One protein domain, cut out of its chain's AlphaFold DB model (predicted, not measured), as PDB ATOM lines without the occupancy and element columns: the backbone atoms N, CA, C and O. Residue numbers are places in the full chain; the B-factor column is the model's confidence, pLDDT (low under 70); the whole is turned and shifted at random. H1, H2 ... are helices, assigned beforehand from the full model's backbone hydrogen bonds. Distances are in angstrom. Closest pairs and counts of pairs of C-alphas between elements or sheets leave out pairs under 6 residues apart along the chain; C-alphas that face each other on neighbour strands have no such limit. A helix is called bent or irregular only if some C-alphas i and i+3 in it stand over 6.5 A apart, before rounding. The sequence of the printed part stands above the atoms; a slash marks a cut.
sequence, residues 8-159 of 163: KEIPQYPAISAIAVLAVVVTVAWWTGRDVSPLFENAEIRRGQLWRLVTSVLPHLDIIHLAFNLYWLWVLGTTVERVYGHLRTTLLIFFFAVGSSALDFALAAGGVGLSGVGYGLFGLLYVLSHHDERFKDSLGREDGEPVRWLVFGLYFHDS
ATOM      1  N   LYS A   8     158.453 150.725 125.961       78.69
ATOM      2  CA  LYS A   8     157.573 151.730 126.591       78.69
ATOM      3  C   LYS A   8     158.291 153.035 126.956       78.69
ATOM      4  O   LYS A   8     157.634 154.042 127.188       78.69
ATOM      5  N   GLU A   9     159.617 153.011 127.036       80.94
ATOM      6  CA  GLU A   9     160.452 154.162 127.377       80.94
ATOM      7  C   GLU A   9     160.835 154.982 126.128       80.94
ATOM      8  O   GLU A   9     161.442 156.034 126.277       80.94
ATOM      9  N   ILE A  10     160.439 154.567 124.912       80.19
ATOM     10  CA  ILE A  10     160.714 155.291 123.652       80.19
ATOM     11  C   ILE A  10     160.403 156.796 123.720       80.19
ATOM     12  O   ILE A  10     161.268 157.582 123.334       80.19
ATOM     13  N   PRO A  11     159.251 157.243 124.263       85.56
ATOM     14  CA  PRO A  11     158.943 158.672 124.342       85.56
ATOM     15  C   PRO A  11     159.922 159.492 125.200       85.56
ATOM     16  O   PRO A  11     159.921 160.714 125.113       85.56
ATOM     17  N   GLN A  12     160.744 158.843 126.033       90.25
ATOM     18  CA  GLN A  12     161.746 159.504 126.878       90.25
ATOM     19  C   GLN A  12     163.036 159.830 126.115       90.25
ATOM     20  O   GLN A  12     163.825 160.642 126.595       90.25
ATOM     21  N   TYR A  13     163.241 159.220 124.943       94.12
ATOM     22  CA  TYR A  13     164.462 159.336 124.145       94.12
ATOM     23  C   TYR A  13     164.148 159.813 122.717       94.12
ATOM     24  O   TYR A  13     164.355 159.066 121.750       94.12
ATOM     25  N   PRO A  14     163.551 161.011 122.551       95.88
ATOM     26  CA  PRO A  14     163.106 161.492 121.248       95.88
ATOM     27  C   PRO A  14     164.253 161.671 120.247       95.88
ATOM     28  O   PRO A  14     164.037 161.414 119.065       95.88
ATOM     29  N   ALA A  15     165.460 162.060 120.677       96.69
ATOM     30  CA  ALA A  15     166.587 162.236 119.761       96.69
ATOM     31  C   ALA A  15     167.037 160.891 119.183       96.69
ATOM     32  O   ALA A  15     167.093 160.721 117.963       96.69
ATOM     33  N   ILE A  16     167.290 159.909 120.052       97.06
ATOM     34  CA  ILE A  16     167.716 158.573 119.625       97.06
ATOM     35  C   ILE A  16     166.639 157.881 118.795       97.06
ATOM     36  O   ILE A  16     166.938 157.307 117.748       97.06
ATOM     37  N   SER A  17     165.380 157.974 119.223       96.12
ATOM     38  CA  SER A  17     164.263 157.357 118.508       96.12
ATOM     39  C   SER A  17     164.064 157.979 117.126       96.12
ATOM     40  O   SER A  17     163.854 157.249 116.162       96.12
ATOM     41  N   ALA A  18     164.178 159.306 116.998       96.75
ATOM     42  CA  ALA A  18     164.069 159.981 115.706       96.75
ATOM     43  C   ALA A  18     165.171 159.534 114.738       96.75
ATOM     44  O   ALA A  18     164.882 159.223 113.586       96.75
ATOM     45  N   ILE A  19     166.418 159.440 115.206       97.75
ATOM     46  CA  ILE A  19     167.554 159.007 114.379       97.75
ATOM     47  C   ILE A  19     167.399 157.541 113.965       97.75
ATOM     48  O   ILE A  19     167.584 157.217 112.794       97.75
ATOM     49  N   ALA A  20     166.988 156.671 114.891       97.38
ATOM     50  CA  ALA A  20     166.705 155.270 114.597       97.38
ATOM     51  C   ALA A  20     165.603 155.123 113.535       97.38
ATOM     52  O   ALA A  20     165.771 154.388 112.562       97.38
ATOM     53  N   VAL A  21     164.496 155.859 113.679       97.75
ATOM     54  CA  VAL A  21     163.399 155.858 112.701       97.75
ATOM     55  C   VAL A  21     163.869 156.385 111.347       97.75
ATOM     56  O   VAL A  21     163.568 155.764 110.332       97.75
ATOM     57  N   LEU A  22     164.631 157.480 111.308       98.25
ATOM     58  CA  LEU A  22     165.175 158.021 110.060       98.25
ATOM     59  C   LEU A  22     166.091 157.016 109.354       98.25
ATOM     60  O   LEU A  22     165.949 156.826 108.149       98.25
ATOM     61  N   ALA A  23     166.973 156.335 110.090       98.00
ATOM     62  CA  ALA A  23     167.841 155.302 109.531       98.00
ATOM     63  C   ALA A  23     167.031 154.141 108.929       98.00
ATOM     64  O   ALA A  23     167.301 153.713 107.805       98.00
ATOM     65  N   VAL A  24     165.983 153.682 109.626       98.38
ATOM     66  CA  VAL A  24     165.067 152.650 109.109       98.38
ATOM     67  C   VAL A  24     164.345 153.136 107.854       98.38
ATOM     68  O   VAL A  24     164.341 152.435 106.849       98.38
ATOM     69  N   VAL A  25     163.760 154.335 107.882       98.44
ATOM     70  CA  VAL A  25     163.000 154.891 106.753       98.44
ATOM     71  C   VAL A  25     163.883 155.051 105.519       98.44
ATOM     72  O   VAL A  25     163.490 154.619 104.437       98.44
ATOM     73  N   VAL A  26     165.080 155.625 105.668       98.25
ATOM     74  CA  VAL A  26     166.031 155.805 104.561       98.25
ATOM     75  C   VAL A  26     166.495 154.461 104.010       98.25
ATOM     76  O   VAL A  26     166.516 154.271 102.795       98.25
ATOM     77  N   THR A  27     166.816 153.506 104.883       97.62
ATOM     78  CA  THR A  27     167.273 152.176 104.463       97.62
ATOM     79  C   THR A  27     166.170 151.401 103.739       97.62
ATOM     80  O   THR A  27     166.401 150.836 102.674       97.62
ATOM     81  N   VAL A  28     164.934 151.432 104.246       98.00
ATOM     82  CA  VAL A  28     163.786 150.802 103.574       98.00
ATOM     83  C   VAL A  28     163.479 151.491 102.245       98.00
ATOM     84  O   VAL A  28     163.190 150.813 101.259       98.00
ATOM     85  N   ALA A  29     163.569 152.823 102.176       98.12
ATOM     86  CA  ALA A  29     163.426 153.545 100.915       98.12
ATOM     87  C   ALA A  29     164.461 153.054  99.888       98.12
ATOM     88  O   ALA A  29     164.093 152.752  98.754       98.12
ATOM     89  N   TRP A  30     165.718 152.880 100.301       97.19
ATOM     90  CA  TRP A  30     166.763 152.338  99.436       97.19
ATOM     91  C   TRP A  30     166.437 150.927  98.936       97.19
ATOM     92  O   TRP A  30     166.418 150.687  97.730       97.19
ATOM     93  N   TRP A  31     166.114 150.003  99.844       96.75
ATOM     94  CA  TRP A  31     165.833 148.604  99.498       96.75
ATOM     95  C   TRP A  31     164.566 148.421  98.660       96.75
ATOM     96  O   TRP A  31     164.432 147.432  97.945       96.75
ATOM     97  N   THR A  32     163.643 149.383  98.709       97.62
ATOM     98  CA  THR A  32     162.445 149.416  97.854       97.62
ATOM     99  C   THR A  32     162.688 150.097  96.501       97.62
ATOM    100  O   THR A  32     161.747 150.289  95.732       97.62
ATOM    101  N   GLY A  33     163.942 150.444  96.185       96.19
ATOM    102  CA  GLY A  33     164.360 150.979  94.889       96.19
ATOM    103  C   GLY A  33     164.303 152.503  94.772       96.19
ATOM    104  O   GLY A  33     164.389 153.024  93.660       96.19
ATOM    105  N   ARG A  34     164.146 153.247  95.877       97.62
ATOM    106  CA  ARG A  34     164.286 154.712  95.845       97.62
ATOM    107  C   ARG A  34     165.757 155.091  95.742       97.62
ATOM    108  O   ARG A  34     166.601 154.537  96.445       97.62
ATOM    109  N   ASP A  35     166.042 156.089  94.912       95.81
ATOM    110  CA  ASP A  35     167.372 156.682  94.856       95.81
ATOM    111  C   ASP A  35     167.646 157.492  96.130       95.81
ATOM    112  O   ASP A  35     167.065 158.554  96.360       95.81
ATOM    113  N   VAL A  36     168.530 156.954  96.965       96.38
ATOM    114  CA  VAL A  36     169.065 157.612  98.163       96.38
ATOM    115  C   VAL A  36     170.565 157.890  98.034       96.38
ATOM    116  O   VAL A  36     171.191 158.329  98.995       96.38
ATOM    117  N   SER A  37     171.147 157.693  96.845       93.50
ATOM    118  CA  SER A  37     172.559 157.984  96.575       93.50
ATOM    119  C   SER A  37     172.977 159.434  96.875       93.50
ATOM    120  O   SER A  37     174.147 159.649  97.212       93.50
ATOM    121  N   PRO A  38     172.082 160.454  96.867       95.44
ATOM    122  CA  PRO A  38     172.426 161.790  97.353       95.44
ATOM    123  C   PRO A  38     172.804 161.858  98.838       95.44
ATOM    124  O   PRO A  38     173.397 162.853  99.258       95.44
ATOM    125  N   LEU A  39     172.470 160.827  99.621       95.75
ATOM    126  CA  LEU A  39     172.780 160.744 101.046       95.75
ATOM    127  C   LEU A  39     174.128 160.077 101.321       95.75
ATOM    128  O   LEU A  39     174.654 160.257 102.415       95.75
ATOM    129  N   PHE A  40     174.673 159.323 100.362       93.19
ATOM    130  CA  PHE A  40     175.888 158.532 100.554       93.19
ATOM    131  C   PHE A  40     177.121 159.415 100.630       93.19
ATOM    132  O   PHE A  40     177.187 160.492 100.030       93.19
ATOM    133  N   GLU A  41     178.125 158.919 101.328       88.75
ATOM    134  CA  GLU A  41     179.440 159.520 101.316       88.75
ATOM    135  C   GLU A  41     180.132 159.232  99.983       88.75
ATOM    136  O   GLU A  41     180.186 158.088  99.540       88.75
ATOM    137  N   ASN A  42     180.611 160.270  99.296       90.06
ATOM    138  CA  ASN A  42     181.356 160.107  98.050       90.06
ATOM    139  C   ASN A  42     182.190 161.356  97.718       90.06
ATOM    140  O   ASN A  42     182.192 162.363  98.430       90.06
ATOM    141  N   ALA A  43     182.882 161.304  96.577       91.12
ATOM    142  CA  ALA A  43     183.769 162.360  96.091       91.12
ATOM    143  C   ALA A  43     183.124 163.755  95.960       91.12
ATOM    144  O   ALA A  43     183.853 164.751  95.953       91.12
ATOM    145  N   GLU A  44     181.793 163.858  95.888       92.38
ATOM    146  CA  GLU A  44     181.080 165.135  95.788       92.38
ATOM    147  C   GLU A  44     181.185 165.983  97.066       92.38
ATOM    148  O   GLU A  44     180.955 167.193  97.024       92.38
ATOM    149  N   ILE A  45     181.628 165.402  98.187       93.75
ATOM    150  CA  ILE A  45     182.004 166.162  99.391       93.75
ATOM    151  C   ILE A  45     183.064 167.217  99.051       93.75
ATOM    152  O   ILE A  45     182.942 168.371  99.467       93.75
ATOM    153  N   ARG A  46     184.044 166.882  98.197       92.94
ATOM    154  CA  ARG A  46     185.072 167.833  97.721       92.94
ATOM    155  C   ARG A  46     184.504 168.954  96.852       92.94
ATOM    156  O   ARG A  46     185.185 169.944  96.616       92.94
ATOM    157  N   ARG A  47     183.270 168.797  96.371       94.75
ATOM    158  CA  ARG A  47     182.537 169.784  95.571       94.75
ATOM    159  C   ARG A  47     181.526 170.577  96.403       94.75
ATOM    160  O   ARG A  47     180.698 171.284  95.841       94.75
ATOM    161  N   GLY A  48     181.596 170.476  97.732       94.69
ATOM    162  CA  GLY A  48     180.766 171.250  98.655       94.69
ATOM    163  C   GLY A  48     179.487 170.550  99.108       94.69
ATOM    164  O   GLY A  48     178.696 171.161  99.824       94.69
ATOM    165  N   GLN A  49     179.280 169.272  98.766       96.81
ATOM    166  CA  GLN A  49     178.125 168.494  99.237       96.81
ATOM    167  C   GLN A  49     178.310 168.005 100.686       96.81
ATOM    168  O   GLN A  49     178.251 166.812 100.972       96.81
ATOM    169  N   LEU A  50     178.563 168.936 101.613       96.44
ATOM    170  CA  LEU A  50     178.946 168.646 103.003       96.44
ATOM    171  C   LEU A  50     177.842 167.964 103.820       96.44
ATOM    172  O   LEU A  50     178.143 167.311 104.814       96.44
ATOM    173  N   TRP A  51     176.577 168.060 103.396       97.12
ATOM    174  CA  TRP A  51     175.476 167.333 104.037       97.12
ATOM    175  C   TRP A  51     175.694 165.819 104.024       97.12
ATOM    176  O   TRP A  51     175.227 165.146 104.937       97.12
ATOM    177  N   ARG A  52     176.456 165.293 103.052       96.19
ATOM    178  CA  ARG A  52     176.808 163.870 102.960       96.19
ATOM    179  C   ARG A  52     177.545 163.365 104.196       96.19
ATOM    180  O   ARG A  52     177.317 162.230 104.575       96.19
ATOM    181  N   LEU A  53     178.315 164.222 104.879       95.75
ATOM    182  CA  LEU A  53     178.995 163.892 106.144       95.75
ATOM    183  C   LEU A  53     178.027 163.655 107.313       95.75
ATOM    184  O   LEU A  53     178.420 163.164 108.363       95.75
ATOM    185  N   VAL A  54     176.773 164.076 107.165       97.25
ATOM    186  CA  VAL A  54     175.730 163.901 108.178       97.25
ATOM    187  C   VAL A  54     174.731 162.851 107.719       97.25
ATOM    188  O   VAL A  54     174.263 162.055 108.522       97.25
ATOM    189  N   THR A  55     174.371 162.847 106.436       97.19
ATOM    190  CA  THR A  55     173.327 161.967 105.911       97.19
ATOM    191  C   THR A  55     173.808 160.551 105.629       97.19
ATOM    192  O   THR A  55     172.971 159.647 105.629       97.19
ATOM    193  N   SER A  56     175.113 160.335 105.416       95.88
ATOM    194  CA  SER A  56     175.666 159.010 105.095       95.88
ATOM    195  C   SER A  56     175.476 158.003 106.222       95.88
ATOM    196  O   SER A  56     175.427 156.803 105.965       95.88
ATOM    197  N   VAL A  57     175.247 158.472 107.452       96.44
ATOM    198  CA  VAL A  57     174.990 157.593 108.595       96.44
ATOM    199  C   VAL A  57     173.619 156.904 108.542       96.44
ATOM    200  O   VAL A  57     173.405 155.910 109.226       96.44
ATOM    201  N   LEU A  58     172.664 157.412 107.756       97.75
ATOM    202  CA  LEU A  58     171.287 156.900 107.712       97.75
ATOM    203  C   LEU A  58     171.108 155.600 106.894       97.75
ATOM    204  O   LEU A  58     170.448 154.687 107.399       97.75
ATOM    205  N   PRO A  59     171.621 155.482 105.653       96.75
ATOM    206  CA  PRO A  59     171.476 154.263 104.857       96.75
ATOM    207  C   PRO A  59     172.334 153.107 105.385       96.75
ATOM    208  O   PRO A  59     173.442 153.312 105.865       96.75
ATOM    209  N   HIS A  60     171.825 151.879 105.268       94.94
ATOM    210  CA  HIS A  60     172.538 150.653 105.634       94.94
ATOM    211  C   HIS A  60     172.427 149.607 104.519       94.94
ATOM    212  O   HIS A  60     171.416 149.518 103.826       94.94
ATOM    213  N   LEU A  61     173.487 148.816 104.353       91.62
ATOM    214  CA  LEU A  61     173.655 147.875 103.239       91.62
ATOM    215  C   LEU A  61     172.727 146.665 103.334       91.62
ATOM    216  O   LEU A  61     172.111 146.267 102.349       91.62
ATOM    217  N   ASP A  62     172.608 146.108 104.534       91.50
ATOM    218  CA  ASP A  62     171.859 144.889 104.802       91.50
ATOM    219  C   ASP A  62     171.186 144.932 106.184       91.50
ATOM    220  O   ASP A  62     171.389 145.840 106.999       91.50
ATOM    221  N   ILE A  63     170.335 143.938 106.435       92.56
ATOM    222  CA  ILE A  63     169.538 143.835 107.660       92.56
ATOM    223  C   ILE A  63     170.379 143.629 108.919       92.56
ATOM    224  O   ILE A  63     170.005 144.142 109.974       92.56
ATOM    225  N   ILE A  64     171.509 142.928 108.827       88.81
ATOM    226  CA  ILE A  64     172.394 142.695 109.972       88.81
ATOM    227  C   ILE A  64     173.118 143.998 110.308       88.81
ATOM    228  O   ILE A  64     173.124 144.404 111.471       88.81
ATOM    229  N   HIS A  65     173.642 144.695 109.297       88.94
ATOM    230  CA  HIS A  65     174.297 145.986 109.454       88.94
ATOM    231  C   HIS A  65     173.355 147.027 110.082       88.94
ATOM    232  O   HIS A  65     173.741 147.725 111.025       88.94
ATOM    233  N   LEU A  66     172.096 147.095 109.632       93.69
ATOM    234  CA  LEU A  66     171.084 147.970 110.230       93.69
ATOM    235  C   LEU A  66     170.764 147.568 111.678       93.69
ATOM    236  O   LEU A  66     170.812 148.406 112.578       93.69
ATOM    237  N   ALA A  67     170.448 146.293 111.925       92.38
ATOM    238  CA  ALA A  67     170.041 145.822 113.249       92.38
ATOM    239  C   ALA A  67     171.139 146.033 114.302       92.38
ATOM    240  O   ALA A  67     170.853 146.484 115.413       92.38
ATOM    241  N   PHE A  68     172.395 145.760 113.942       87.56
ATOM    242  CA  PHE A  68     173.547 145.952 114.818       87.56
ATOM    243  C   PHE A  68     173.719 147.422 115.220       87.56
ATOM    244  O   PHE A  68     173.848 147.738 116.404       87.56
ATOM    245  N   ASN A  69     173.664 148.335 114.249       93.12
ATOM    246  CA  ASN A  69     173.808 149.763 114.511       93.12
ATOM    247  C   ASN A  69     172.650 150.334 115.327       93.12
ATOM    248  O   ASN A  69     172.880 151.107 116.256       93.12
ATOM    249  N   LEU A  70     171.409 149.936 115.028       94.62
ATOM    250  CA  LEU A  70     170.244 150.361 115.804       94.62
ATOM    251  C   LEU A  70     170.323 149.876 117.253       94.62
ATOM    252  O   LEU A  70     169.988 150.631 118.165       94.62
ATOM    253  N   TYR A  71     170.802 148.651 117.478       90.50
ATOM    254  CA  TYR A  71     171.028 148.130 118.823       90.50
ATOM    255  C   TYR A  71     172.033 148.990 119.601       90.50
ATOM    256  O   TYR A  71     171.728 149.445 120.704       90.50
ATOM    257  N   TRP A  72     173.204 149.273 119.028       89.75
ATOM    258  CA  TRP A  72     174.233 150.063 119.714       89.75
ATOM    259  C   TRP A  72     173.859 151.533 119.876       89.75
ATOM    260  O   TRP A  72     174.095 152.103 120.945       89.75
ATOM    261  N   LEU A  73     173.204 152.129 118.877       94.56
ATOM    262  CA  LEU A  73     172.622 153.463 118.993       94.56
ATOM    263  C   LEU A  73     171.632 153.512 120.163       94.56
ATOM    264  O   LEU A  73     171.675 154.447 120.962       94.56
ATOM    265  N   TRP A  74     170.774 152.499 120.305       93.00
ATOM    266  CA  TRP A  74     169.809 152.434 121.395       93.00
ATOM    267  C   TRP A  74     170.498 152.313 122.755       93.00
ATOM    268  O   TRP A  74     170.243 153.111 123.653       93.00
ATOM    269  N   VAL A  75     171.408 151.354 122.917       88.38
ATOM    270  CA  VAL A  75     172.064 151.068 124.203       88.38
ATOM    271  C   VAL A  75     172.929 152.242 124.678       88.38
ATOM    272  O   VAL A  75     172.814 152.682 125.827       88.38
ATOM    273  N   LEU A  76     173.779 152.774 123.800       92.25
ATOM    274  CA  LEU A  76     174.722 153.835 124.157       92.25
ATOM    275  C   LEU A  76     174.044 155.204 124.133       92.25
ATOM    276  O   LEU A  76     174.165 155.987 125.075       92.25
ATOM    277  N   GLY A  77     173.283 155.481 123.078       94.75
ATOM    278  CA  GLY A  77     172.666 156.780 122.859       94.75
ATOM    279  C   GLY A  77     171.631 157.134 123.922       94.75
ATOM    280  O   GLY A  77     171.646 158.252 124.431       94.75
ATOM    281  N   THR A  78     170.775 156.192 124.333       94.56
ATOM    282  CA  THR A  78     169.772 156.477 125.381       94.56
ATOM    283  C   THR A  78     170.411 156.702 126.750       94.56
ATOM    284  O   THR A  78     169.881 157.467 127.557       94.56
ATOM    285  N   THR A  79     171.575 156.096 127.009       92.56
ATOM    286  CA  THR A  79     172.365 156.361 128.219       92.56
ATOM    287  C   THR A  79     172.833 157.817 128.242       92.56
ATOM    288  O   THR A  79     172.688 158.491 129.261       92.56
ATOM    289  N   VAL A  80     173.318 158.330 127.107       95.12
ATOM    290  CA  VAL A  80     173.707 159.740 126.958       95.12
ATOM    291  C   VAL A  80     172.485 160.663 127.050       95.12
ATOM    292  O   VAL A  80     172.505 161.626 127.818       95.12
ATOM    293  N   GLU A  81     171.393 160.346 126.346       96.69
ATOM    294  CA  GLU A  81     170.176 161.170 126.314       96.69
ATOM    295  C   GLU A  81     169.505 161.297 127.675       96.69
ATOM    296  O   GLU A  81     169.063 162.388 128.039       96.69
ATOM    297  N   ARG A  82     169.508 160.227 128.474       93.69
ATOM    298  CA  ARG A  82     168.977 160.254 129.840       93.69
ATOM    299  C   ARG A  82     169.695 161.273 130.725       93.69
ATOM    300  O   ARG A  82     169.059 161.897 131.568       93.69
ATOM    301  N   VAL A  83     171.012 161.413 130.568       93.69
ATOM    302  CA  VAL A  83     171.850 162.226 131.464       93.69
ATOM    303  C   VAL A  83     172.037 163.651 130.944       93.69
ATOM    304  O   VAL A  83     172.042 164.601 131.728       93.69
ATOM    305  N   TYR A  84     172.202 163.823 129.632       95.19
ATOM    306  CA  TYR A  84     172.480 165.120 129.011       95.19
ATOM    307  C   TYR A  84     171.268 165.770 128.340       95.19
ATOM    308  O   TYR A  84     171.336 166.951 127.993       95.19
ATOM    309  N   GLY A  85     170.161 165.043 128.199       96.44
ATOM    310  CA  GLY A  85     168.965 165.505 127.510       96.44
ATOM    311  C   GLY A  85     169.084 165.429 125.987       96.44
ATOM    312  O   GLY A  85     170.165 165.267 125.410       96.44
ATOM    313  N   HIS A  86     167.938 165.578 125.324       96.44
ATOM    314  CA  HIS A  86     167.788 165.403 123.879       96.44
ATOM    315  C   HIS A  86     168.647 166.381 123.067       96.44
ATOM    316  O   HIS A  86     169.357 165.952 122.165       96.44
ATOM    317  N   LEU A  87     168.676 167.675 123.419       96.94
ATOM    318  CA  LEU A  87     169.416 168.680 122.639       96.94
ATOM    319  C   LEU A  87     170.922 168.387 122.582       96.94
ATOM    320  O   LEU A  87     171.515 168.379 121.506       96.94
ATOM    321  N   ARG A  88     171.547 168.120 123.735       97.62
ATOM    322  CA  ARG A  88     172.986 167.819 123.799       97.62
ATOM    323  C   ARG A  88     173.312 166.505 123.103       97.62
ATOM    324  O   ARG A  88     174.336 166.417 122.438       97.62
ATOM    325  N   THR A  89     172.429 165.518 123.212       97.75
ATOM    326  CA  THR A  89     172.594 164.228 122.529       97.75
ATOM    327  C   THR A  89     172.548 164.393 121.017       97.75
ATOM    328  O   THR A  89     173.429 163.881 120.334       97.75
ATOM    329  N   THR A  90     171.596 165.167 120.489       97.94
ATOM    330  CA  THR A  90     171.529 165.471 119.054       97.94
ATOM    331  C   THR A  90     172.803 166.159 118.567       97.94
ATOM    332  O   THR A  90     173.339 165.778 117.531       97.94
ATOM    333  N   LEU A  91     173.324 167.132 119.324       98.25
ATOM    334  CA  LEU A  91     174.579 167.807 118.976       98.25
ATOM    335  C   LEU A  91     175.770 166.844 118.992       98.25
ATOM    336  O   LEU A  91     176.575 166.860 118.068       98.25
ATOM    337  N   LEU A  92     175.871 165.977 120.003       98.19
ATOM    338  CA  LEU A  92     176.924 164.963 120.076       98.19
ATOM    339  C   LEU A  92     176.864 164.005 118.882       98.19
ATOM    340  O   LEU A  92     177.888 163.766 118.249       98.19
ATOM    341  N   ILE A  93     175.674 163.514 118.525       97.94
ATOM    342  CA  ILE A  93     175.504 162.638 117.359       97.94
ATOM    343  C   ILE A  93     175.872 163.363 116.067       97.94
ATOM    344  O   ILE A  93     176.554 162.779 115.231       97.94
ATOM    345  N   PHE A  94     175.489 164.631 115.920       98.38
ATOM    346  CA  PHE A  94     175.901 165.445 114.780       98.38
ATOM    347  C   PHE A  94     177.431 165.537 114.671       98.38
ATOM    348  O   PHE A  94     177.980 165.303 113.596       98.38
ATOM    349  N   PHE A  95     178.133 165.811 115.775       98.31
ATOM    350  CA  PHE A  95     179.598 165.862 115.773       98.31
ATOM    351  C   PHE A  95     180.233 164.506 115.467       98.31
ATOM    352  O   PHE A  95     181.206 164.458 114.716       98.31
ATOM    353  N   PHE A  96     179.688 163.411 116.002       98.06
ATOM    354  CA  PHE A  96     180.191 162.077 115.686       98.06
ATOM    355  C   PHE A  96     179.942 161.699 114.229       98.06
ATOM    356  O   PHE A  96     180.852 161.160 113.611       98.06
ATOM    357  N   ALA A  97     178.780 162.026 113.659       97.06
ATOM    358  CA  ALA A  97     178.496 161.815 112.241       97.06
ATOM    359  C   ALA A  97     179.519 162.560 111.374       97.06
ATOM    360  O   ALA A  97     180.295 161.926 110.669       97.06
ATOM    361  N   VAL A  98     179.633 163.883 111.544       97.44
ATOM    362  CA  VAL A  98     180.568 164.700 110.757       97.44
ATOM    363  C   VAL A  98     182.011 164.229 110.921       97.44
ATOM    364  O   VAL A  98     182.722 164.087 109.931       97.44
ATOM    365  N   GLY A  99     182.458 163.997 112.158       96.12
ATOM    366  CA  GLY A  99     183.839 163.614 112.442       96.12
ATOM    367  C   GLY A  99     184.195 162.232 111.902       96.12
ATOM    368  O   GLY A  99     185.254 162.073 111.297       96.12
ATOM    369  N   SER A 100     183.312 161.248 112.089       94.06
ATOM    370  CA  SER A 100     183.549 159.887 111.603       94.06
ATOM    371  C   SER A 100     183.466 159.798 110.083       94.06
ATOM    372  O   SER A 100     184.393 159.268 109.488       94.06
ATOM    373  N   SER A 101     182.459 160.401 109.445       93.25
ATOM    374  CA  SER A 101     182.348 160.433 107.982       93.25
ATOM    375  C   SER A 101     183.465 161.239 107.325       93.25
ATOM    376  O   SER A 101     183.967 160.871 106.275       93.25
ATOM    377  N   ALA A 102     183.933 162.332 107.936       94.12
ATOM    378  CA  ALA A 102     185.084 163.052 107.390       94.12
ATOM    379  C   ALA A 102     186.366 162.202 107.436       94.12
ATOM    380  O   ALA A 102     187.182 162.269 106.514       94.12
ATOM    381  N   LEU A 103     186.543 161.418 108.504       91.88
ATOM    382  CA  LEU A 103     187.676 160.511 108.653       91.88
ATOM    383  C   LEU A 103     187.576 159.320 107.691       91.88
ATOM    384  O   LEU A 103     188.567 158.984 107.047       91.88
ATOM    385  N   ASP A 104     186.389 158.730 107.560       89.12
ATOM    386  CA  ASP A 104     186.113 157.636 106.629       89.12
ATOM    387  C   ASP A 104     186.361 158.076 105.180       89.12
ATOM    388  O   ASP A 104     187.121 157.441 104.447       89.12
ATOM    389  N   PHE A 105     185.884 159.263 104.800       89.00
ATOM    390  CA  PHE A 105     186.116 159.827 103.472       89.00
ATOM    391  C   PHE A 105     187.604 159.994 103.168       89.00
ATOM    392  O   PHE A 105     188.067 159.733 102.053       89.00
ATOM    393  N   ALA A 106     188.355 160.469 104.163       89.25
ATOM    394  CA  ALA A 106     189.776 160.737 104.033       89.25
ATOM    395  C   ALA A 106     190.614 159.453 103.928       89.25
ATOM    396  O   ALA A 106     191.666 159.485 103.286       89.25
ATOM    397  N   LEU A 107     190.174 158.349 104.542       87.56
ATOM    398  CA  LEU A 107     190.971 157.126 104.689       87.56
ATOM    399  C   LEU A 107     190.493 155.949 103.827       87.56
ATOM    400  O   LEU A 107     191.321 155.162 103.374       87.56
ATOM    401  N   ALA A 108     189.190 155.832 103.586       80.00
ATOM    402  CA  ALA A 108     188.551 154.679 102.951       80.00
ATOM    403  C   ALA A 108     187.677 155.046 101.734       80.00
ATOM    404  O   ALA A 108     187.023 154.178 101.165       80.00
ATOM    405  N   ALA A 109     187.703 156.311 101.294       76.81
ATOM    406  CA  ALA A 109     186.917 156.855 100.176       76.81
ATOM    407  C   ALA A 109     185.387 156.897 100.386       76.81
ATOM    408  O   ALA A 109     184.669 157.356  99.491       76.81
ATOM    409  N   GLY A 110     184.938 156.536 101.587       76.19
ATOM    410  CA  GLY A 110     183.608 156.763 102.131       76.19
ATOM    411  C   GLY A 110     182.742 155.519 102.267       76.19
ATOM    412  O   GLY A 110     183.002 154.484 101.656       76.19
ATOM    413  N   GLY A 111     181.693 155.650 103.077       84.62
ATOM    414  CA  GLY A 111     180.801 154.557 103.435       84.62
ATOM    415  C   GLY A 111     179.380 155.007 103.774       84.62
ATOM    416  O   GLY A 111     178.942 156.125 103.481       84.62
ATOM    417  N   VAL A 112     178.628 154.083 104.373       91.31
ATOM    418  CA  VAL A 112     177.266 154.312 104.866       91.31
ATOM    419  C   VAL A 112     177.071 153.663 106.234       91.31
ATOM    420  O   VAL A 112     177.669 152.626 106.524       91.31
ATOM    421  N   GLY A 113     176.186 154.236 107.045       93.12
ATOM    422  CA  GLY A 113     175.701 153.634 108.286       93.12
ATOM    423  C   GLY A 113     176.140 154.338 109.570       93.12
ATOM    424  O   GLY A 113     177.031 155.185 109.609       93.12
ATOM    425  N   LEU A 114     175.477 153.973 110.664       94.69
ATOM    426  CA  LEU A 114     175.601 154.619 111.978       94.69
ATOM    427  C   LEU A 114     176.853 154.210 112.777       94.69
ATOM    428  O   LEU A 114     177.015 154.658 113.915       94.69
ATOM    429  N   SER A 115     177.742 153.384 112.224       92.88
ATOM    430  CA  SER A 115     178.834 152.756 112.981       92.88
ATOM    431  C   SER A 115     179.799 153.787 113.559       92.88
ATOM    432  O   SER A 115     180.132 153.717 114.741       92.88
ATOM    433  N   GLY A 116     180.167 154.804 112.777       92.81
ATOM    434  CA  GLY A 116     181.000 155.920 113.230       92.81
ATOM    435  C   GLY A 116     180.397 156.679 114.418       92.81
ATOM    436  O   GLY A 116     181.095 156.995 115.383       92.81
ATOM    437  N   VAL A 117     179.074 156.879 114.414       96.31
ATOM    438  CA  VAL A 117     178.336 157.458 115.551       96.31
ATOM    439  C   VAL A 117     178.361 156.516 116.753       96.31
ATOM    440  O   VAL A 117     178.585 156.966 117.877       96.31
ATOM    441  N   GLY A 118     178.176 155.213 116.533       94.50
ATOM    442  CA  GLY A 118     178.283 154.184 117.568       94.50
ATOM    443  C   GLY A 118     179.653 154.174 118.252       94.50
ATOM    444  O   GLY A 118     179.721 154.202 119.482       94.50
ATOM    445  N   TYR A 119     180.742 154.221 117.478       92.12
ATOM    446  CA  TYR A 119     182.107 154.320 118.006       92.12
ATOM    447  C   TYR A 119     182.339 155.626 118.771       92.12
ATOM    448  O   TYR A 119     182.934 155.600 119.849       92.12
ATOM    449  N   GLY A 120     181.824 156.754 118.269       94.88
ATOM    450  CA  GLY A 120     181.883 158.040 118.966       94.88
ATOM    451  C   GLY A 120     181.168 158.014 120.321       94.88
ATOM    452  O   GLY A 120     181.739 158.423 121.334       94.88
ATOM    453  N   LEU A 121     179.953 157.458 120.372       95.00
ATOM    454  CA  LEU A 121     179.193 157.280 121.613       95.00
ATOM    455  C   LEU A 121     179.909 156.351 122.595       95.00
ATOM    456  O   LEU A 121     179.951 156.641 123.791       95.00
ATOM    457  N   PHE A 122     180.489 155.254 122.109       91.62
ATOM    458  CA  PHE A 122     181.260 154.349 122.950       91.62
ATOM    459  C   PHE A 122     182.497 155.033 123.535       91.62
ATOM    460  O   PHE A 122     182.706 154.976 124.744       91.62
ATOM    461  N   GLY A 123     183.287 155.721 122.704       91.94
ATOM    462  CA  GLY A 123     184.467 156.461 123.152       91.94
ATOM    463  C   GLY A 123     184.116 157.542 124.174       91.94
ATOM    464  O   GLY A 123     184.786 157.668 125.199       91.94
ATOM    465  N   LEU A 124     183.014 158.264 123.954       94.44
ATOM    466  CA  LEU A 124     182.485 159.227 124.918       94.44
ATOM    467  C   LEU A 124     182.147 158.559 126.253       94.44
ATOM    468  O   LEU A 124     182.608 159.015 127.297       94.44
ATOM    469  N   LEU A 125     181.360 157.481 126.236       91.69
ATOM    470  CA  LEU A 125     180.970 156.773 127.457       91.69
ATOM    471  C   LEU A 125     182.171 156.158 128.177       91.69
ATOM    472  O   LEU A 125     182.192 156.160 129.403       91.69
ATOM    473  N   TYR A 126     183.188 155.704 127.441       89.56
ATOM    474  CA  TYR A 126     184.435 155.208 128.016       89.56
ATOM    475  C   TYR A 126     185.176 156.300 128.786       89.56
ATOM    476  O   TYR A 126     185.599 156.080 129.919       89.56
ATOM    477  N   VAL A 127     185.303 157.501 128.221       92.00
ATOM    478  CA  VAL A 127     185.905 158.632 128.942       92.00
ATOM    479  C   VAL A 127     185.040 159.002 130.151       92.00
ATOM    480  O   VAL A 127     185.540 159.111 131.271       92.00
ATOM    481  N   LEU A 128     183.727 159.129 129.966       91.75
ATOM    482  CA  LEU A 128     182.817 159.538 131.035       91.75
ATOM    483  C   LEU A 128     182.742 158.528 132.181       91.75
ATOM    484  O   LEU A 128     182.660 158.948 133.331       91.75
ATOM    485  N   SER A 129     182.847 157.223 131.926       89.25
ATOM    486  CA  SER A 129     182.831 156.217 132.995       89.25
ATOM    487  C   SER A 129     184.006 156.346 133.970       89.25
ATOM    488  O   SER A 129     183.928 155.833 135.088       89.25
ATOM    489  N   HIS A 130     185.087 157.020 133.561       87.31
ATOM    490  CA  HIS A 130     186.269 157.278 134.385       87.31
ATOM    491  C   HIS A 130     186.260 158.661 135.051       87.31
ATOM    492  O   HIS A 130     187.001 158.870 136.011       87.31
ATOM    493  N   HIS A 131     185.431 159.592 134.571       90.06
ATOM    494  CA  HIS A 131     185.483 161.002 134.976       90.06
ATOM    495  C   HIS A 131     184.163 161.565 135.521       90.06
ATOM    496  O   HIS A 131     184.164 162.651 136.092       90.06
ATOM    497  N   ASP A 132     183.047 160.852 135.373       90.50
ATOM    498  CA  ASP A 132     181.722 161.300 135.794       90.50
ATOM    499  C   ASP A 132     180.957 160.148 136.457       90.50
ATOM    500  O   ASP A 132     180.662 159.119 135.843       90.50
ATOM    501  N   GLU A 133     180.608 160.328 137.733       87.62
ATOM    502  CA  GLU A 133     179.929 159.302 138.531       87.62
ATOM    503  C   GLU A 133     178.592 158.863 137.925       87.62
ATOM    504  O   GLU A 133     178.205 157.703 138.072       87.62
ATOM    505  N   ARG A 134     177.922 159.739 137.164       89.69
ATOM    506  CA  ARG A 134     176.654 159.425 136.485       89.69
ATOM    507  C   ARG A 134     176.804 158.340 135.416       89.69
ATOM    508  O   ARG A 134     175.809 157.726 135.036       89.69
ATOM    509  N   PHE A 135     178.026 158.097 134.939       86.88
ATOM    510  CA  PHE A 135     178.341 157.141 133.874       86.88
ATOM    511  C   PHE A 135     179.189 155.961 134.347       86.88
ATOM    512  O   PHE A 135     179.565 155.121 133.527       86.88
ATOM    513  N   LYS A 136     179.472 155.848 135.648       83.62
ATOM    514  CA  LYS A 136     180.376 154.829 136.209       83.62
ATOM    515  C   LYS A 136     179.998 153.390 135.831       83.62
ATOM    516  O   LYS A 136     180.884 152.560 135.634       83.62
ATOM    517  N   ASP A 137     178.702 153.130 135.661       80.00
ATOM    518  CA  ASP A 137     178.158 151.810 135.310       80.00
ATOM    519  C   ASP A 137     177.667 151.713 133.856       80.00
ATOM    520  O   ASP A 137     177.099 150.694 133.453       80.00
ATOM    521  N   SER A 138     177.899 152.754 133.048       79.06
ATOM    522  CA  SER A 138     177.399 152.841 131.668       79.06
ATOM    523  C   SER A 138     177.962 151.760 130.746       79.06
ATOM    524  O   SER A 138     177.257 151.312 129.850       79.06
ATOM    525  N   LEU A 139     179.186 151.282 130.983       74.31
ATOM    526  CA  LEU A 139     179.805 150.219 130.185       74.31
ATOM    527  C   LEU A 139     179.881 148.866 130.909       74.31
ATOM    528  O   LEU A 139     180.254 147.880 130.295       74.31
ATOM    529  N   GLY A 140     179.433 148.775 132.168       62.41
ATOM    530  CA  GLY A 140     179.621 147.583 133.005       62.41
ATOM    531  C   GLY A 140     181.088 147.395 133.406       62.41
ATOM    532  O   GLY A 140     181.972 147.315 132.564       62.41
ATOM    533  N   ARG A 141     181.364 147.337 134.711       54.72
ATOM    534  CA  ARG A 141     182.732 147.205 135.247       54.72
ATOM    535  C   ARG A 141     183.266 145.761 135.241       54.72
ATOM    536  O   ARG A 141     184.351 145.537 135.762       54.72
ATOM    537  N   GLU A 142     182.537 144.815 134.653       52.12
ATOM    538  CA  GLU A 142     182.879 143.389 134.633       52.12
ATOM    539  C   GLU A 142     183.040 142.907 133.172       52.12
ATOM    540  O   GLU A 142     182.108 142.950 132.367       52.12
ATOM    541  N   ASP A 143     184.273 142.498 132.852       48.62
ATOM    542  CA  ASP A 143     184.619 141.407 131.922       48.62
ATOM    543  C   ASP A 143     184.766 141.672 130.411       48.62
ATOM    544  O   ASP A 143     184.717 140.731 129.624       48.62
ATOM    545  N   GLY A 144     185.015 142.901 129.947       52.81
ATOM    546  CA  GLY A 144     185.493 143.135 128.564       52.81
ATOM    547  C   GLY A 144     184.520 142.757 127.426       52.81
ATOM    548  O   GLY A 144     184.809 143.009 126.257       52.81
ATOM    549  N   GLU A 145     183.341 142.229 127.744       57.28
ATOM    550  CA  GLU A 145     182.266 141.876 126.813       57.28
ATOM    551  C   GLU A 145     181.814 143.045 125.910       57.28
ATOM    552  O   GLU A 145     181.687 142.836 124.703       57.28
ATOM    553  N   PRO A 146     181.655 144.299 126.389       54.56
ATOM    554  CA  PRO A 146     181.321 145.427 125.513       54.56
ATOM    555  C   PRO A 146     182.396 145.683 124.453       54.56
ATOM    556  O   PRO A 146     182.067 145.976 123.309       54.56
ATOM    557  N   VAL A 147     183.677 145.521 124.811       56.88
ATOM    558  CA  VAL A 147     184.811 145.656 123.883       56.88
ATOM    559  C   VAL A 147     184.810 144.508 122.876       56.88
ATOM    560  O   VAL A 147     185.036 144.747 121.696       56.88
ATOM    561  N   ARG A 148     184.482 143.279 123.297       58.06
ATOM    562  CA  ARG A 148     184.345 142.126 122.388       58.06
ATOM    563  C   ARG A 148     183.265 142.354 121.334       58.06
ATOM    564  O   ARG A 148     183.513 142.084 120.164       58.06
ATOM    565  N   TRP A 149     182.111 142.904 121.707       57.72
ATOM    566  CA  TRP A 149     181.061 143.232 120.739       57.72
ATOM    567  C   TRP A 149     181.384 144.455 119.874       57.72
ATOM    568  O   TRP A 149     180.988 144.500 118.712       57.72
ATOM    569  N   LEU A 150     182.133 145.424 120.404       60.41
ATOM    570  CA  LEU A 150     182.625 146.566 119.631       60.41
ATOM    571  C   LEU A 150     183.637 146.133 118.558       60.41
ATOM    572  O   LEU A 150     183.577 146.587 117.416       60.41
ATOM    573  N   VAL A 151     184.534 145.214 118.929       57.50
ATOM    574  CA  VAL A 151     185.503 144.561 118.037       57.50
ATOM    575  C   VAL A 151     184.796 143.642 117.041       57.50
ATOM    576  O   VAL A 151     185.167 143.619 115.872       57.50
ATOM    577  N   PHE A 152     183.733 142.948 117.453       57.66
ATOM    578  CA  PHE A 152     182.866 142.217 116.529       57.66
ATOM    579  C   PHE A 152     182.238 143.171 115.504       57.66
ATOM    580  O   PHE A 152     182.295 142.894 114.315       57.66
ATOM    581  N   GLY A 153     181.750 144.342 115.929       56.41
ATOM    582  CA  GLY A 153     181.249 145.391 115.032       56.41
ATOM    583  C   GLY A 153     182.271 145.877 113.997       56.41
ATOM    584  O   GLY A 153     181.902 146.083 112.843       56.41
ATOM    585  N   LEU A 154     183.556 145.981 114.370       57.91
ATOM    586  CA  LEU A 154     184.637 146.335 113.431       57.91
ATOM    587  C   LEU A 154     184.791 145.278 112.324       57.91
ATOM    588  O   LEU A 154     185.066 145.622 111.180       57.91
ATOM    589  N   TYR A 155     184.546 144.004 112.643       50.19
ATOM    590  CA  TYR A 155     184.583 142.895 111.682       50.19
ATOM    591  C   TYR A 155     183.462 142.972 110.624       50.19
ATOM    592  O   TYR A 155     183.641 142.524 109.491       50.19
ATOM    593  N   PHE A 156     182.310 143.564 110.969       50.03
ATOM    594  CA  PHE A 156     181.184 143.764 110.039       50.03
ATOM    595  C   PHE A 156     181.242 145.093 109.283       50.03
ATOM    596  O   PHE A 156     180.604 145.223 108.243       50.03
ATOM    597  N   HIS A 157     182.024 146.062 109.765       53.28
ATOM    598  CA  HIS A 157     182.319 147.282 109.014       53.28
ATOM    599  C   HIS A 157     183.133 146.972 107.742       53.28
ATOM    600  O   HIS A 157     182.846 147.520 106.684       53.28
ATOM    601  N   ASP A 158     184.084 146.035 107.815       46.62
ATOM    602  CA  ASP A 158     185.071 145.799 106.748       46.62
ATOM    603  C   ASP A 158     184.593 144.846 105.629       46.62
ATOM    604  O   ASP A 158     185.136 144.828 104.525       46.62
ATOM    605  N   SER A 159     183.543 144.051 105.865       40.56
ATOM    606  CA  SER A 159     183.115 143.004 104.918       40.56
ATOM    607  C   SER A 159     182.213 143.498 103.780       40.56
ATOM    608  O   SER A 159     182.062 142.787 102.784       40.56
TER     609      SER A 159
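AT A GLANCE: This is residues 8 to 159 of the 163 residues of the protein "Rhomboid domain-containing protein" of Acidobacteria bacterium (UniProt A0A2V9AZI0). Look for one long helix, H5, folded back into a V whose arms, H5a and H5b, make the core; H2 packs along H5a, and H6 packs on both arms. H7 lies loosely along H6, and short H4 packs on H5b. The 152 printed residues hold seven named helices, H1 to H7, and no named strand: all helix. The whole is compact, radius of gyration of the C-alphas 15.4 A, and spans 44 by 33 by 28 A.

IN THESE COORDINATES: Find C-alpha 8 at (157.573, 151.730, 126.591): irregular H1, residues 8 to 12, begins there, with C-alphas 8 and 11 7.4 A apart. Next come H2, residues 14 to 31, 25.4 A, H3, 43 to 47, and H4, 52 to 55. H5, 63 to 108, assigned as one helix by its hydrogen bonds, is bent: C-alphas 83 and 86 are 9.2 A apart. Its arms are H5a, 63 to 83, 30.2 A, and H5b, 86 to 108, 31.4 A. H6, 115 to 131, measures 24.4 A; H7, 145 to 157, ends at C-alpha (182.319, 147.282, 109.014).

HOW THE PARTS SIT: Start at the hub, H5. H5a touches H2, closest C-alphas Leu 70 and Ala 20, 6.2 A, at a shallow 14 degrees, opposite ways. H6 touches H5a, Gly 118 to Leu 73, 5.9 A. H4 touches H5b, Leu 53 to Val 98, 4.9 A. H3 is close to H4 but not clearly touching, 6.7 A between C-alphas 45 and 52. H5a, H6 and H7 form a bundle, helices running alongside. Every O i to N i+4 pair is within hydrogen-bond range in H2, H5b and H7; H5a has 15 of 17, H6 12 of 13, H1 and H3 0 of 1, with O i to N i+3 1 of 2 and 2 of 2.

THE WHOLE: The farthest C-alphas, Arg 47 and Glu 142, are 47.1 A apart. The printed part has no cut; links H2 to H3 and H6 to H7 are long. Residues 140 to 159 have pLDDT under 70.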